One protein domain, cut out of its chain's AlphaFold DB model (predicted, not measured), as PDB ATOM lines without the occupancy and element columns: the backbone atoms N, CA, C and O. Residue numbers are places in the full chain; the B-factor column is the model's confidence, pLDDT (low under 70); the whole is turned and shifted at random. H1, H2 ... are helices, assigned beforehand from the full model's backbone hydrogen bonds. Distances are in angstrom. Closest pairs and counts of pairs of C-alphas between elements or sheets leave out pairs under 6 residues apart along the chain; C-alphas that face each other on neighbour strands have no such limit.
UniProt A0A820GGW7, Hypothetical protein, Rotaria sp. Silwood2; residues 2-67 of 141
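What this domain is: This is residues 2 to 67 of the 141 residues of the protein "Hypothetical protein" of Rotaria sp. Silwood2 (UniProt A0A820GGW7). This is a domain with little regular structure, in which a short helical hairpin, H1 and H2, makes one end and a long stretch with no named element, residues 2 to 38, loops out to the other end and folds back near Ser 21. The printed part has 66 residues with two named helices, H1 then H2, and no named strand; its class is all helix, with 17 residues in named elements. It is compact, with a radius of gyration of the C-alphas of 12.4 A, yet elongated, spanning 36 by 21 by 21 A.

How they stand to each other: After residues 2 to 38, H1, residues 39 to 47, and H2, residues 59 to 66, form a helical hairpin. They touch, the closest C-alphas being those of Leu 46 and Pro 59, 5.1 A apart. They run opposite ways at a shallow tilt of 22 degrees. In both, every O i to N i+4 pair is within hydrogen-bond range.

Where its parts are: H1 begins at C-alpha 39, (7.844, -35.023, -5.677), and is 12.3 A long from first to last C-alpha. H2, 10.3 A long, ends at C-alpha 66, (15.315, -33.963, -9.226).

The domain as a whole: The C-alphas farthest apart, those of Ser 21 and Arg 67, are 37.5 A apart. The printed part has no cut. The link from H1 to H2, 11 residues, is long. Residues 2 and 19 have pLDDT under 70.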
ATOM      1  N   LEU A   2      38.097 -34.128  13.188       67.00
ATOM      2  CA  LEU A   2      37.885 -32.842  12.494       67.00
ATOM      3  C   LEU A   2      36.919 -31.871  13.216       67.00
ATOM      4  O   LEU A   2      36.496 -30.889  12.625       67.00
ATOM      5  N   GLY A   3      36.542 -32.128  14.474       82.50
ATOM      6  CA  GLY A   3      35.650 -31.247  15.248       82.50
ATOM      7  C   GLY A   3      34.220 -31.112  14.703       82.50
ATOM      8  O   GLY A   3      33.449 -30.308  15.209       82.50
ATOM      9  N   THR A   4      33.853 -31.874  13.668       85.69
ATOM     10  CA  THR A   4      32.510 -31.873  13.080       85.69
ATOM     11  C   THR A   4      31.631 -32.917  13.750       85.69
ATOM     12  O   THR A   4      32.041 -34.063  13.933       85.69
ATOM     13  N   HIS A   5      30.391 -32.539  14.035       88.44
ATOM     14  CA  HIS A   5      29.338 -33.466  14.420       88.44
ATOM     15  C   HIS A   5      28.257 -33.468  13.340       88.44
ATOM     16  O   HIS A   5      28.000 -32.442  12.710       88.44
ATOM     17  N   ALA A   6      27.618 -34.615  13.138       89.06
ATOM     18  CA  ALA A   6      26.526 -34.769  12.189       89.06
ATOM     19  C   ALA A   6      25.306 -35.354  12.900       89.06
ATOM     20  O   ALA A   6      25.426 -36.315  13.659       89.06
ATOM     21  N   ILE A   7      24.137 -34.779  12.628       89.50
ATOM     22  CA  ILE A   7      22.849 -35.259  13.125       89.50
ATOM     23  C   ILE A   7      21.999 -35.600  11.906       89.50
ATOM     24  O   ILE A   7      21.804 -34.763  11.022       89.50
ATOM     25  N   ALA A   8      21.504 -36.833  11.844       90.94
ATOM     26  CA  ALA A   8      20.571 -37.236  10.802       90.94
ATOM     27  C   ALA A   8      19.168 -36.714  11.135       90.94
ATOM     28  O   ALA A   8      18.684 -36.875  12.252       90.94
ATOM     29  N   THR A   9      18.506 -36.115  10.149       91.44
ATOM     30  CA  THR A   9      17.116 -35.660  10.252       91.44
ATOM     31  C   THR A   9      16.373 -36.010   8.964       91.44
ATOM     32  O   THR A   9      16.979 -35.947   7.887       91.44
ATOM     33  N   PRO A  10      15.086 -36.395   9.026       92.38
ATOM     34  CA  PRO A  10      14.264 -36.492   7.831       92.38
ATOM     35  C   PRO A  10      14.272 -35.164   7.071       92.38
ATOM     36  O   PRO A  10      14.086 -34.094   7.655       92.38
ATOM     37  N   TRP A  11      14.445 -35.227   5.748       93.00
ATOM     38  CA  TRP A  11      14.428 -34.024   4.909       93.00
ATOM     39  C   TRP A  11      13.121 -33.244   5.094       93.00
ATOM     40  O   TRP A  11      13.132 -32.026   5.173       93.00
ATOM     41  N   SER A  12      12.008 -33.954   5.283       90.88
ATOM     42  CA  SER A  12      10.664 -33.397   5.431       90.88
ATOM     43  C   SER A  12      10.435 -32.595   6.716       90.88
ATOM     44  O   SER A  12       9.381 -31.972   6.849       90.88
ATOM     45  N   THR A  13      11.393 -32.622   7.646       89.44
ATOM     46  CA  THR A  13      11.378 -31.881   8.917       89.44
ATOM     47  C   THR A  13      12.556 -30.916   9.066       89.44
ATOM     48  O   THR A  13      12.633 -30.199  10.058       89.44
ATOM     49  N   ALA A  14      13.490 -30.902   8.112       86.81
ATOM     50  CA  ALA A  14      14.610 -29.968   8.098       86.81
ATOM     51  C   ALA A  14      14.211 -28.617   7.453       86.81
ATOM     52  O   ALA A  14      13.290 -28.596   6.638       86.81
ATOM     53  N   PRO A  15      14.911 -27.507   7.754       85.19
ATOM     54  CA  PRO A  15      15.934 -27.394   8.789       85.19
ATOM     55  C   PRO A  15      15.304 -27.456  10.190       85.19
ATOM     56  O   PRO A  15      14.242 -26.896  10.433       85.19
ATOM     57  N   LEU A  16      15.959 -28.162  11.116       80.69
ATOM     58  CA  LEU A  16      15.551 -28.187  12.524       80.69
ATOM     59  C   LEU A  16      16.026 -26.916  13.231       80.69
ATOM     60  O   LEU A  16      17.128 -26.445  12.953       80.69
ATOM     61  N   ALA A  17      15.248 -26.428  14.198       72.44
ATOM     62  CA  ALA A  17      15.753 -25.484  15.186       72.44
ATOM     63  C   ALA A  17      16.820 -26.200  16.028       72.44
ATOM     64  O   ALA A  17      16.512 -27.120  16.785       72.44
ATOM     65  N   LEU A  18      18.080 -25.823  15.834       72.56
ATOM     66  CA  LEU A  18      19.210 -26.353  16.584       72.56
ATOM     67  C   LEU A  18      19.640 -25.339  17.646       72.56
ATOM     68  O   LEU A  18      19.413 -24.139  17.503       72.56
ATOM     69  N   ASP A  19      20.233 -25.844  18.725       69.44
ATOM     70  CA  ASP A  19      20.739 -25.022  19.820       69.44
ATOM     71  C   ASP A  19      21.789 -24.005  19.323       69.44
ATOM     72  O   ASP A  19      22.552 -24.250  18.391       69.44
ATOM     73  N   SER A  20      21.845 -22.858  19.982       71.88
ATOM     74  CA  SER A  20      22.822 -21.787  19.774       71.88
ATOM     75  C   SER A  20      24.271 -22.157  20.132       71.88
ATOM     76  O   SER A  20      25.182 -21.389  19.834       71.88
ATOM     77  N   SER A  21      24.513 -23.321  20.750       79.94
ATOM     78  CA  SER A  21      25.859 -23.793  21.120       79.94
ATOM     79  C   SER A  21      26.762 -24.149  19.927       79.94
ATOM     80  O   SER A  21      27.976 -24.286  20.092       79.94
ATOM     81  N   TRP A  22      26.207 -24.272  18.719       79.44
ATOM     82  CA  TRP A  22      26.960 -24.568  17.501       79.44
ATOM     83  C   TRP A  22      27.519 -23.290  16.868       79.44
ATOM     84  O   TRP A  22      26.774 -22.379  16.522       79.44
ATOM     85  N   SER A  23      28.834 -23.246  16.635       80.56
ATOM     86  CA  SER A  23      29.500 -22.091  16.009       80.56
ATOM     87  C   SER A  23      29.137 -21.891  14.532       80.56
ATOM     88  O   SER A  23      29.198 -20.774  14.023       80.56
ATOM     89  N   SER A  24      28.778 -22.968  13.828       85.81
ATOM     90  CA  SER A  24      28.263 -22.927  12.459       85.81
ATOM     91  C   SER A  24      27.443 -24.176  12.159       85.81
ATOM     92  O   SER A  24      27.751 -25.265  12.644       85.81
ATOM     93  N   ILE A  25      26.402 -24.017  11.345       89.75
ATOM     94  CA  ILE A  25      25.494 -25.101  10.967       89.75
ATOM     95  C   ILE A  25      25.361 -25.107   9.449       89.75
ATOM     96  O   ILE A  25      25.187 -24.066   8.813       89.75
ATOM     97  N   CYS A  26      25.434 -26.295   8.861       91.25
ATOM     98  CA  CYS A  26      25.061 -26.509   7.473       91.25
ATOM     99  C   CYS A  26      24.309 -27.829   7.332       91.25
ATOM    100  O   CYS A  26      24.472 -28.749   8.133       91.25
ATOM    101  N   TYR A  27      23.487 -27.904   6.296       93.75
ATOM    102  CA  TYR A  27      22.695 -29.079   5.969       93.75
ATOM    103  C   TYR A  27      23.256 -29.731   4.707       93.75
ATOM    104  O   TYR A  27      23.775 -29.056   3.814       93.75
ATOM    105  N   VAL A  28      23.124 -31.052   4.611       94.62
ATOM    106  CA  VAL A  28      23.518 -31.834   3.434       94.62
ATOM    107  C   VAL A  28      22.386 -32.785   3.089       94.62
ATOM    108  O   VAL A  28      21.959 -33.577   3.928       94.62
ATOM    109  N   ALA A  29      21.916 -32.744   1.845       94.25
ATOM    110  CA  ALA A  29      20.895 -33.665   1.357       94.25
ATOM    111  C   ALA A  29      21.544 -34.995   0.927       94.25
ATOM    112  O   ALA A  29      21.582 -35.327  -0.253       94.25
ATOM    113  N   SER A  30      22.098 -35.748   1.884       89.75
ATOM    114  CA  SER A  30      22.847 -36.981   1.581       89.75
ATOM    115  C   SER A  30      21.953 -38.207   1.361       89.75
ATOM    116  O   SER A  30      22.298 -39.075   0.566       89.75
ATOM    117  N   LEU A  31      20.832 -38.307   2.084       85.56
ATOM    118  CA  LEU A  31      19.920 -39.461   2.067       85.56
ATOM    119  C   LEU A  31      18.459 -38.994   2.050       85.56
ATOM    120  O   LEU A  31      17.634 -39.427   2.852       85.56
ATOM    121  N   ALA A  32      18.120 -38.100   1.124       89.19
ATOM    122  CA  ALA A  32      16.751 -37.609   0.939       89.19
ATOM    123  C   ALA A  32      15.838 -38.644   0.240       89.19
ATOM    124  O   ALA A  32      15.040 -38.302  -0.627       89.19
ATOM    125  N   TRP A  33      15.974 -39.934   0.559       89.25
ATOM    126  CA  TRP A  33      15.187 -40.995  -0.071       89.25
ATOM    127  C   TRP A  33      13.685 -40.809   0.175       89.25
ATOM    128  O   TRP A  33      13.251 -40.165   1.129       89.25
ATOM    129  N   GLY A  34      12.883 -41.352  -0.739       93.12
ATOM    130  CA  GLY A  34      11.433 -41.177  -0.734       93.12
ATOM    131  C   GLY A  34      10.946 -39.855  -1.335       93.12
ATOM    132  O   GLY A  34       9.755 -39.743  -1.582       93.12
ATOM    133  N   TYR A  35      11.816 -38.889  -1.666       95.56
ATOM    134  CA  TYR A  35      11.376 -37.646  -2.325       95.56
ATOM    135  C   TYR A  35      10.563 -37.913  -3.603       95.56
ATOM    136  O   TYR A  35       9.568 -37.254  -3.870       95.56
ATOM    137  N   HIS A  36      10.951 -38.939  -4.366       95.19
ATOM    138  CA  HIS A  36      10.331 -39.294  -5.638       95.19
ATOM    139  C   HIS A  36       8.902 -39.840  -5.508       95.19
ATOM    140  O   HIS A  36       8.195 -39.883  -6.509       95.19
ATOM    141  N   THR A  37       8.466 -40.261  -4.315       95.25
ATOM    142  CA  THR A  37       7.073 -40.681  -4.081       95.25
ATOM    143  C   THR A  37       6.168 -39.507  -3.702       95.25
ATOM    144  O   THR A  37       4.948 -39.646  -3.723       95.25
ATOM    145  N   VAL A  38       6.758 -38.354  -3.373       96.06
ATOM    146  CA  VAL A  38       6.088 -37.109  -2.975       96.06
ATOM    147  C   VAL A  38       6.786 -35.904  -3.619       96.06
ATOM    148  O   VAL A  38       7.139 -34.940  -2.939       96.06
ATOM    149  N   ALA A  39       7.019 -35.979  -4.935       95.69
ATOM    150  CA  ALA A  39       7.844 -35.023  -5.677       95.69
ATOM    151  C   ALA A  39       7.392 -33.566  -5.480       95.69
ATOM    152  O   ALA A  39       8.221 -32.716  -5.176       95.69
ATOM    153  N   ASP A  40       6.085 -33.299  -5.509       96.81
ATOM    154  CA  ASP A  40       5.543 -31.949  -5.295       96.81
ATOM    155  C   ASP A  40       5.885 -31.398  -3.900       96.81
ATOM    156  O   ASP A  40       6.240 -30.231  -3.742       96.81
ATOM    157  N   ARG A  41       5.839 -32.252  -2.864       97.25
ATOM    158  CA  ARG A  41       6.232 -31.868  -1.497       97.25
ATOM    159  C   ARG A  41       7.729 -31.594  -1.413       97.25
ATOM    160  O   ARG A  41       8.143 -30.700  -0.681       97.25
ATOM    161  N   TRP A  42       8.533 -32.383  -2.119       96.88
ATOM    162  CA  TRP A  42       9.975 -32.191  -2.201       96.88
ATOM    163  C   TRP A  42      10.334 -30.868  -2.885       96.88
ATOM    164  O   TRP A  42      11.117 -30.091  -2.339       96.88
ATOM    165  N   GLU A  43       9.716 -30.567  -4.025       97.38
ATOM    166  CA  GLU A  43       9.923 -29.304  -4.737       97.38
ATOM    167  C   GLU A  43       9.475 -28.109  -3.884       97.38
ATOM    168  O   GLU A  43      10.235 -27.155  -3.712       97.38
ATOM    169  N   ALA A  44       8.295 -28.190  -3.257       97.44
ATOM    170  CA  ALA A  44       7.813 -27.157  -2.339       97.44
ATOM    171  C   ALA A  44       8.771 -26.935  -1.155       97.44
ATOM    172  O   ALA A  44       9.030 -25.794  -0.774       97.44
ATOM    173  N   TRP A  45       9.331 -28.012  -0.598       96.31
ATOM    174  CA  TRP A  45      10.318 -27.939   0.480       96.31
ATOM    175  C   TRP A  45      11.609 -27.234   0.042       96.31
ATOM    176  O   TRP A  45      12.103 -26.366   0.761       96.31
ATOM    177  N   LEU A  46      12.121 -27.539  -1.156       96.88
ATOM    178  CA  LEU A  46      13.293 -26.858  -1.717       96.88
ATOM    179  C   LEU A  46      13.018 -25.373  -1.990       96.88
ATOM    180  O   LEU A  46      13.868 -24.531  -1.703       96.88
ATOM    181  N   HIS A  47      11.834 -25.036  -2.507       97.00
ATOM    182  CA  HIS A  47      11.431 -23.647  -2.739       97.00
ATOM    183  C   HIS A  47      11.265 -22.844  -1.444       97.00
ATOM    184  O   HIS A  47      11.567 -21.651  -1.426       97.00
ATOM    185  N   ALA A  48      10.807 -23.488  -0.370       96.00
ATOM    186  CA  ALA A  48      10.626 -22.873   0.941       96.00
ATOM    187  C   ALA A  48      11.915 -22.819   1.783       96.00
ATOM    188  O   ALA A  48      11.888 -22.290   2.896       96.00
ATOM    189  N   TRP A  49      13.032 -23.362   1.289       95.12
ATOM    190  CA  TRP A  49      14.277 -23.417   2.048       95.12
ATOM    191  C   TRP A  49      14.781 -22.004   2.412       95.12
ATOM    192  O   TRP A  49      14.899 -21.153   1.520       95.12
ATOM    193  N   PRO A  50      15.112 -21.724   3.691       93.25
ATOM    194  CA  PRO A  50      15.552 -20.394   4.105       93.25
ATOM    195  C   PRO A  50      16.853 -19.967   3.415       93.25
ATOM    196  O   PRO A  50      17.813 -20.732   3.330       93.25
ATOM    197  N   LYS A  51      16.904 -18.721   2.931       90.50
ATOM    198  CA  LYS A  51      18.047 -18.193   2.157       90.50
ATOM    199  C   LYS A  51      19.318 -18.013   2.991       90.50
ATOM    200  O   LYS A  51      20.415 -18.016   2.441       90.50
ATOM    201  N   ASP A  52      19.158 -17.823   4.290       89.94
ATOM    202  CA  ASP A  52      20.208 -17.646   5.291       89.94
ATOM    203  C   ASP A  52      20.715 -18.978   5.870       89.94
ATOM    204  O   ASP A  52      21.769 -19.019   6.504       89.94
ATOM    205  N   VAL A  53      20.019 -20.088   5.603       91.44
ATOM    206  CA  VAL A  53      20.428 -21.421   6.048       91.44
ATOM    207  C   VAL A  53      21.208 -22.129   4.943       91.44
ATOM    208  O   VAL A  53      20.689 -22.455   3.874       91.44
ATOM    209  N   ARG A  54      22.476 -22.444   5.215       92.94
ATOM    210  CA  ARG A  54      23.345 -23.110   4.240       92.94
ATOM    211  C   ARG A  54      22.961 -24.580   4.046       92.94
ATOM    212  O   ARG A  54      23.234 -25.417   4.906       92.94
ATOM    213  N   LEU A  55      22.442 -24.908   2.866       94.81
ATOM    214  CA  LEU A  55      22.352 -26.272   2.339       94.81
ATOM    215  C   LEU A  55      23.483 -26.484   1.326       94.81
ATOM    216  O   LEU A  55      23.534 -25.787   0.314       94.81
ATOM    217  N   ILE A  56      24.408 -27.414   1.596       95.88
ATOM    218  CA  ILE A  56      25.598 -27.639   0.752       95.88
ATOM    219  C   ILE A  56      25.192 -27.977  -0.687       95.88
ATOM    220  O   ILE A  56      25.742 -27.422  -1.637       95.88
ATOM    221  N   ASN A  57      24.197 -28.847  -0.855       95.69
ATOM    222  CA  ASN A  57      23.545 -29.072  -2.137       95.69
ATOM    223  C   ASN A  57      22.459 -28.006  -2.301       95.69
ATOM    224  O   ASN A  57      21.339 -28.217  -1.852       95.69
ATOM    225  N   SER A  58      22.795 -26.850  -2.880       96.31
ATOM    226  CA  SER A  58      21.864 -25.712  -2.963       96.31
ATOM    227  C   SER A  58      20.468 -26.132  -3.456       96.31
ATOM    228  O   SER A  58      20.390 -27.012  -4.321       96.31
ATOM    229  N   PRO A  59      19.376 -25.494  -2.991       96.94
ATOM    230  CA  PRO A  59      18.033 -25.877  -3.414       96.94
ATOM    231  C   PRO A  59      17.839 -25.878  -4.934       96.94
ATOM    232  O   PRO A  59      17.202 -26.779  -5.467       96.94
ATOM    233  N   SER A  60      18.460 -24.936  -5.652       97.19
ATOM    234  CA  SER A  60      18.444 -24.888  -7.119       97.19
ATOM    235  C   SER A  60      19.110 -26.105  -7.766       97.19
ATOM    236  O   SER A  60      18.563 -26.663  -8.711       97.19
ATOM    237  N   LEU A  61      20.258 -26.554  -7.243       97.12
ATOM    238  CA  LEU A  61      20.937 -27.767  -7.713       97.12
ATOM    239  C   LEU A  61      20.070 -29.013  -7.503       97.12
ATOM    240  O   LEU A  61      19.997 -29.868  -8.383       97.12
ATOM    241  N   LEU A  62      19.425 -29.114  -6.339       97.00
ATOM    242  CA  LEU A  62      18.540 -30.232  -6.024       97.00
ATOM    243  C   LEU A  62      17.276 -30.213  -6.891       97.00
ATOM    244  O   LEU A  62      16.896 -31.250  -7.419       97.00
ATOM    245  N   LEU A  63      16.654 -29.051  -7.112       97.06
ATOM    246  CA  LEU A  63      15.524 -28.913  -8.042       97.06
ATOM    247  C   LEU A  63      15.931 -29.334  -9.459       97.06
ATOM    248  O   LEU A  63      15.248 -30.139 -10.089       97.06
ATOM    249  N   TRP A  64      17.083 -28.854  -9.931       97.44
ATOM    250  CA  TRP A  64      17.614 -29.187 -11.250       97.44
ATOM    251  C   TRP A  64      17.855 -30.692 -11.417       97.44
ATOM    252  O   TRP A  64      17.420 -31.281 -12.407       97.44
ATOM    253  N   ASN A  65      18.480 -31.349 -10.432       95.94
ATOM    254  CA  ASN A  65      18.787 -32.778 -10.526       95.94
ATOM    255  C   ASN A  65      17.633 -33.720 -10.111       95.94
ATOM    256  O   ASN A  65      17.741 -34.935 -10.292       95.94
ATOM    257  N   THR A  66      16.513 -33.185  -9.607       96.69
ATOM    258  CA  THR A  66      15.315 -33.963  -9.226       96.69
ATOM    259  C   THR A  66      14.723 -34.701 -10.425       96.69
ATOM    260  O   THR A  66      14.289 -35.854 -10.303       96.69
ATOM    261  N   ARG A  67      14.739 -34.055 -11.598       96.31
ATOM    262  CA  ARG A  67      14.240 -34.597 -12.867       96.31
ATOM    263  C   ARG A  67      15.402 -35.001 -13.762       96.31
ATOM    264  O   ARG A  67      16.241 -34.175 -14.089       96.31
TER     265      ARG A  67